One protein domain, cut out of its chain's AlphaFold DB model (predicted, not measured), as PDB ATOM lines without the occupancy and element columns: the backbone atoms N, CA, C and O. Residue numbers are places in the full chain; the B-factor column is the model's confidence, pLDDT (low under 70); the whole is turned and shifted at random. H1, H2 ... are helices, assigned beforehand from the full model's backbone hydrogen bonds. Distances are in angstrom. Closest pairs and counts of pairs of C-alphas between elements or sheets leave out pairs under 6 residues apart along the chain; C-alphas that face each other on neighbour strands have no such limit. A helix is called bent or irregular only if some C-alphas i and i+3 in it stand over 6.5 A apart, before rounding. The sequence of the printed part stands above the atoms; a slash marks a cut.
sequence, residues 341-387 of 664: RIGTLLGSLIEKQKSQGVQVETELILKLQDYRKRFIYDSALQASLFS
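AT A GLANCE: This is residues 341 to 387 of the 664 residues of a protein of Diploscapter pachys (UniProt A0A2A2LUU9). A helical hairpin with unequal arms: the long helix H2 and the shorter helix H1 run opposite ways, side by side along the first part of H2, and the last part of H2, residues 377 to 387, sticks out alone and makes much of the length. A short loop, residues 356 to 361, folds the backbone back from H1 to H2. The printed part has 47 residues, with two named helices, H1 then H2, and no named strand; its class is all helix. It is loose, with a radius of gyration of the C-alphas of 13.4 A, and spans 45 by 17 by 11 A.

HOW THE PARTS SIT: H2, residues 362 to 387, is the longest helix. With residues 364 to 372 alone it touches H1, residues 341 to 355. The closest C-alphas of the two are those of Leu 346 and Leu 368, 5.9 A apart. Their lines stand at a shallow tilt of 34 degrees, only just short of steep, and they run opposite ways. The two form a helical hairpin, joined by a short link of 6 residues. In H1 every O i to N i+4 pair is within hydrogen-bond range; in H2 20 of 22 are.

IN THESE COORDINATES: H2 measures 36.3 A from C-alpha 362 at (-39.332, -21.130, 136.730) to C-alpha 387 at (-12.730, -6.024, 117.280). It is neither bent nor irregular, but only just: C-alphas 375 and 378 are 6.5 A apart. H1 measures 20.8 A and begins with C-alpha 341 at (-24.103, -8.054, 140.686).

THE WHOLE: The outline is a rod, and the two C-alphas farthest apart, those of Gly 357 and Ser 387, are 45.5 A from each other. Residues 377 to 387 of H2 stand free; the body without them spans 30 by 18 by 8 A. The printed part has no cut and no long link. The mean pLDDT of the printed part is 91.3, and no printed residue is under 70.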
ATOM      1  N   ARG A 341     -23.506  -7.486 139.466       85.81
ATOM      2  CA  ARG A 341     -24.103  -8.054 140.686       85.81
ATOM      3  C   ARG A 341     -25.504  -8.654 140.498       85.81
ATOM      4  O   ARG A 341     -25.890  -9.522 141.274       85.81
ATOM      5  N   ILE A 342     -26.279  -8.236 139.497       90.06
ATOM      6  CA  ILE A 342     -27.655  -8.742 139.318       90.06
ATOM      7  C   ILE A 342     -27.634 -10.253 139.054       90.06
ATOM      8  O   ILE A 342     -28.373 -11.012 139.685       90.06
ATOM      9  N   GLY A 343     -26.712 -10.714 138.205       89.62
ATOM     10  CA  GLY A 343     -26.542 -12.138 137.918       89.62
ATOM     11  C   GLY A 343     -26.142 -12.970 139.143       89.62
ATOM     12  O   GLY A 343     -26.572 -14.119 139.270       89.62
ATOM     13  N   THR A 344     -25.350 -12.413 140.068       90.69
ATOM     14  CA  THR A 344     -24.954 -13.117 141.302       90.69
ATOM     15  C   THR A 344     -26.091 -13.166 142.317       90.69
ATOM     16  O   THR A 344     -26.309 -14.212 142.929       90.69
ATOM     17  N   LEU A 345     -26.872 -12.089 142.451       92.38
ATOM     18  CA  LEU A 345     -28.052 -12.051 143.319       92.38
ATOM     19  C   LEU A 345     -29.110 -13.061 142.870       92.38
ATOM     20  O   LEU A 345     -29.524 -13.891 143.679       92.38
ATOM     21  N   LEU A 346     -29.469 -13.062 141.583       92.44
ATOM     22  CA  LEU A 346     -30.407 -14.030 141.003       92.44
ATOM     23  C   LEU A 346     -29.948 -15.482 141.228       92.44
ATOM     24  O   LEU A 346     -30.742 -16.326 141.642       92.44
ATOM     25  N   GLY A 347     -28.655 -15.767 141.033       92.12
ATOM     26  CA  GLY A 347     -28.079 -17.082 141.339       92.12
ATOM     27  C   GLY A 347     -28.216 -17.463 142.815       92.12
ATOM     28  O   GLY A 347     -28.674 -18.562 143.128       92.12
ATOM     29  N   SER A 348     -27.904 -16.535 143.724       91.44
ATOM     30  CA  SER A 348     -28.012 -16.769 145.167       91.44
ATOM     31  C   SER A 348     -29.454 -17.016 145.632       91.44
ATOM     32  O   SER A 348     -29.674 -17.806 146.547       91.44
ATOM     33  N   LEU A 349     -30.447 -16.378 145.001       90.88
ATOM     34  CA  LEU A 349     -31.866 -16.602 145.298       90.88
ATOM     35  C   LEU A 349     -32.299 -18.016 144.898       90.88
ATOM     36  O   LEU A 349     -32.944 -18.707 145.686       90.88
ATOM     37  N   ILE A 350     -31.872 -18.478 143.720       91.75
ATOM     38  CA  ILE A 350     -32.126 -19.849 143.254       91.75
ATOM     39  C   ILE A 350     -31.477 -20.871 144.194       91.75
ATOM     40  O   ILE A 350     -32.106 -21.863 144.563       91.75
ATOM     41  N   GLU A 351     -30.227 -20.649 144.604       91.88
ATOM     42  CA  GLU A 351     -29.531 -21.535 145.545       91.88
ATOM     43  C   GLU A 351     -30.208 -21.568 146.917       91.88
ATOM     44  O   GLU A 351     -30.377 -22.647 147.487       91.88
ATOM     45  N   LYS A 352     -30.675 -20.418 147.418       91.00
ATOM     46  CA  LYS A 352     -31.461 -20.345 148.656       91.00
ATOM     47  C   LYS A 352     -32.743 -21.169 148.557       91.00
ATOM     48  O   LYS A 352     -32.964 -21.999 149.436       91.00
ATOM     49  N   GLN A 353     -33.527 -21.025 147.486       90.56
ATOM     50  CA  GLN A 353     -34.746 -21.824 147.284       90.56
ATOM     51  C   GLN A 353     -34.440 -23.330 147.251       90.56
ATOM     52  O   GLN A 353     -35.086 -24.103 147.957       90.56
ATOM     53  N   LYS A 354     -33.380 -23.739 146.535       90.56
ATOM     54  CA  LYS A 354     -32.916 -25.141 146.522       90.56
ATOM     55  C   LYS A 354     -32.530 -25.636 147.914       90.56
ATOM     56  O   LYS A 354     -32.920 -26.734 148.299       90.56
ATOM     57  N   SER A 355     -31.774 -24.837 148.668       90.88
ATOM     58  CA  SER A 355     -31.312 -25.198 150.015       90.88
ATOM     59  C   SER A 355     -32.453 -25.307 151.033       90.88
ATOM     60  O   SER A 355     -32.375 -26.105 151.960       90.88
ATOM     61  N   GLN A 356     -33.536 -24.554 150.828       90.69
ATOM     62  CA  GLN A 356     -34.754 -24.607 151.640       90.69
ATOM     63  C   GLN A 356     -35.686 -25.766 151.248       90.69
ATOM     64  O   GLN A 356     -36.751 -25.915 151.842       90.69
ATOM     65  N   GLY A 357     -35.313 -26.584 150.256       84.06
ATOM     66  CA  GLY A 357     -36.150 -27.672 149.742       84.06
ATOM     67  C   GLY A 357     -37.389 -27.191 148.980       84.06
ATOM     68  O   GLY A 357     -38.299 -27.981 148.737       84.06
ATOM     69  N   VAL A 358     -37.436 -25.909 148.608       86.38
ATOM     70  CA  VAL A 358     -38.539 -25.308 147.855       86.38
ATOM     71  C   VAL A 358     -38.296 -25.522 146.362       86.38
ATOM     72  O   VAL A 358     -37.164 -25.431 145.878       86.38
ATOM     73  N   GLN A 359     -39.363 -25.808 145.612       86.31
ATOM     74  CA  GLN A 359     -39.288 -25.849 144.156       86.31
ATOM     75  C   GLN A 359     -38.892 -24.466 143.635       86.31
ATOM     76  O   GLN A 359     -39.570 -23.479 143.904       86.31
ATOM     77  N   VAL A 360     -37.797 -24.409 142.878       87.12
ATOM     78  CA  VAL A 360     -37.313 -23.151 142.308       87.12
ATOM     79  C   VAL A 360     -38.332 -22.611 141.315       87.12
ATOM     80  O   VAL A 360     -38.774 -23.333 140.416       87.12
ATOM     81  N   GLU A 361     -38.660 -21.333 141.451       88.69
ATOM     82  CA  GLU A 361     -39.550 -20.647 140.522       88.69
ATOM     83  C   GLU A 361     -38.960 -20.642 139.110       88.69
ATOM     84  O   GLU A 361     -37.822 -20.219 138.877       88.69
ATOM     85  N   THR A 362     -39.751 -21.094 138.136       90.25
ATOM     86  CA  THR A 362     -39.332 -21.130 136.730       90.25
ATOM     87  C   THR A 362     -39.003 -19.731 136.211       90.25
ATOM     88  O   THR A 362     -38.035 -19.570 135.473       90.25
ATOM     89  N   GLU A 363     -39.739 -18.710 136.652       90.62
ATOM     90  CA  GLU A 363     -39.500 -17.316 136.275       90.62
ATOM     91  C   GLU A 363     -38.107 -16.828 136.701       90.62
ATOM     92  O   GLU A 363     -37.412 -16.205 135.903       90.62
ATOM     93  N   LEU A 364     -37.646 -17.168 137.911       89.50
ATOM     94  CA  LEU A 364     -36.306 -16.795 138.383       89.50
ATOM     95  C   LEU A 364     -35.199 -17.447 137.551       89.50
ATOM     96  O   LEU A 364     -34.192 -16.805 137.239       89.50
ATOM     97  N   ILE A 365     -35.383 -18.713 137.163       91.44
ATOM     98  CA  ILE A 365     -34.439 -19.424 136.291       91.44
ATOM     99  C   ILE A 365     -34.365 -18.734 134.928       91.44
ATOM    100  O   ILE A 365     -33.263 -18.466 134.445       91.44
ATOM    101  N   LEU A 366     -35.520 -18.417 134.336       91.94
ATOM    102  CA  LEU A 366     -35.597 -17.734 133.046       91.94
ATOM    103  C   LEU A 366     -34.986 -16.328 133.118       91.94
ATOM    104  O   LEU A 366     -34.182 -15.985 132.255       91.94
ATOM    105  N   LYS A 367     -35.263 -15.559 134.181       92.06
ATOM    106  CA  LYS A 367     -34.652 -14.240 134.426       92.06
ATOM    107  C   LYS A 367     -33.129 -14.322 134.503       92.06
ATOM    108  O   LYS A 367     -32.444 -13.536 133.855       92.06
ATOM    109  N   LEU A 368     -32.571 -15.282 135.247       93.75
ATOM    110  CA  LEU A 368     -31.115 -15.458 135.323       93.75
ATOM    111  C   LEU A 368     -30.510 -15.852 133.969       93.75
ATOM    112  O   LEU A 368     -29.441 -15.358 133.608       93.75
ATOM    113  N   GLN A 369     -31.158 -16.763 133.240       91.75
ATOM    114  CA  GLN A 369     -30.695 -17.202 131.923       91.75
ATOM    115  C   GLN A 369     -30.690 -16.050 130.917       91.75
ATOM    116  O   GLN A 369     -29.680 -15.841 130.246       91.75
ATOM    117  N   ASP A 370     -31.776 -15.282 130.860       91.88
ATOM    118  CA  ASP A 370     -31.912 -14.120 129.984       91.88
ATOM    119  C   ASP A 370     -30.903 -13.019 130.342       91.88
ATOM    120  O   ASP A 370     -30.187 -12.534 129.464       91.88
ATOM    121  N   TYR A 371     -30.733 -12.726 131.636       93.56
ATOM    122  CA  TYR A 371     -29.736 -11.767 132.111       93.56
ATOM    123  C   TYR A 371     -28.316 -12.156 131.683       93.56
ATOM    124  O   TYR A 371     -27.577 -11.352 131.112       93.56
ATOM    125  N   ARG A 372     -27.921 -13.414 131.931       93.50
ATOM    126  CA  ARG A 372     -26.597 -13.923 131.545       93.50
ATOM    127  C   ARG A 372     -26.404 -13.892 130.034       93.50
ATOM    128  O   ARG A 372     -25.330 -13.511 129.575       93.50
ATOM    129  N   LYS A 373     -27.430 -14.274 129.272       92.31
ATOM    130  CA  LYS A 373     -27.395 -14.237 127.812       92.31
ATOM    131  C   LYS A 373     -27.122 -12.818 127.315       92.31
ATOM    132  O   LYS A 373     -26.086 -12.610 126.696       92.31
ATOM    133  N   ARG A 374     -27.973 -11.847 127.657       91.06
ATOM    134  CA  ARG A 374     -27.890 -10.476 127.126       91.06
ATOM    135  C   ARG A 374     -26.648  -9.721 127.603       91.06
ATOM    136  O   ARG A 374     -25.936  -9.122 126.804       91.06
ATOM    137  N   PHE A 375     -26.371  -9.755 128.905       92.56
ATOM    138  CA  PHE A 375     -25.408  -8.834 129.521       92.56
ATOM    139  C   PHE A 375     -24.019  -9.420 129.765       92.56
ATOM    140  O   PHE A 375     -23.088  -8.665 130.037       92.56
ATOM    141  N   ILE A 376     -23.861 -10.742 129.673       91.75
ATOM    142  CA  ILE A 376     -22.564 -11.401 129.863       91.75
ATOM    143  C   ILE A 376     -22.118 -12.050 128.558       91.75
ATOM    144  O   ILE A 376     -21.049 -11.727 128.053       91.75
ATOM    145  N   TYR A 377     -22.924 -12.953 128.004       93.31
ATOM    146  CA  TYR A 377     -22.493 -13.783 126.880       93.31
ATOM    147  C   TYR A 377     -22.551 -13.040 125.545       93.31
ATOM    148  O   TYR A 377     -21.534 -12.949 124.863       93.31
ATOM    149  N   ASP A 378     -23.704 -12.473 125.195       93.56
ATOM    150  CA  ASP A 378     -23.880 -11.743 123.938       93.56
ATOM    151  C   ASP A 378     -22.997 -10.490 123.927       93.56
ATOM    152  O   ASP A 378     -22.300 -10.245 122.948       93.56
ATOM    153  N   SER A 379     -22.928  -9.764 125.051       91.88
ATOM    154  CA  SER A 379     -22.057  -8.590 125.183       91.88
ATOM    155  C   SER A 379     -20.569  -8.917 125.004       91.88
ATOM    156  O   SER A 379     -19.852  -8.093 124.441       91.88
ATOM    157  N   ALA A 380     -20.092 -10.073 125.485       92.50
ATOM    158  CA  ALA A 380     -18.699 -10.484 125.302       92.50
ATOM    159  C   ALA A 380     -18.417 -10.822 123.835       92.50
ATOM    160  O   ALA A 380     -17.527 -10.225 123.234       92.50
ATOM    161  N   LEU A 381     -19.235 -11.690 123.231       95.38
ATOM    162  CA  LEU A 381     -19.048 -12.083 121.835       95.38
ATOM    163  C   LEU A 381     -19.158 -10.884 120.881       95.38
ATOM    164  O   LEU A 381     -18.387 -10.770 119.933       95.38
ATOM    165  N   GLN A 382     -20.100  -9.970 121.116       94.31
ATOM    166  CA  GLN A 382     -20.266  -8.781 120.278       94.31
ATOM    167  C   GLN A 382     -19.054  -7.844 120.349       94.31
ATOM    168  O   GLN A 382     -18.712  -7.240 119.333       94.31
ATOM    169  N   ALA A 383     -18.375  -7.750 121.498       91.94
ATOM    170  CA  ALA A 383     -17.126  -7.000 121.617       91.94
ATOM    171  C   ALA A 383     -15.983  -7.660 120.823       91.94
ATOM    172  O   ALA A 383     -15.238  -6.965 120.123       91.94
ATOM    173  N   SER A 384     -15.883  -8.992 120.865       94.56
ATOM    174  CA  SER A 384     -14.923  -9.755 120.059       94.56
ATOM    175  C   SER A 384     -15.199  -9.585 118.562       94.56
ATOM    176  O   SER A 384     -14.302  -9.239 117.801       94.56
ATOM    177  N   LEU A 385     -16.461  -9.695 118.134       96.06
ATOM    178  CA  LEU A 385     -16.875  -9.486 116.740       96.06
ATOM    179  C   LEU A 385     -16.673  -8.041 116.265       96.06
ATOM    180  O   LEU A 385     -16.316  -7.824 115.107       96.06
ATOM    181  N   PHE A 386     -16.862  -7.046 117.134       93.19
ATOM    182  CA  PHE A 386     -16.528  -5.655 116.821       93.19
ATOM    183  C   PHE A 386     -15.026  -5.502 116.554       93.19
ATOM    184  O   PHE A 386     -14.628  -4.941 115.533       93.19
ATOM    185  N   SER A 387     -14.189  -6.055 117.433       93.12
ATOM    186  CA  SER A 387     -12.730  -6.024 117.280       93.12
ATOM    187  C   SER A 387     -12.293  -6.756 116.006       93.12
ATOM    188  O   SER A 387     -11.472  -6.250 115.239       93.12
TER     189      SER A 387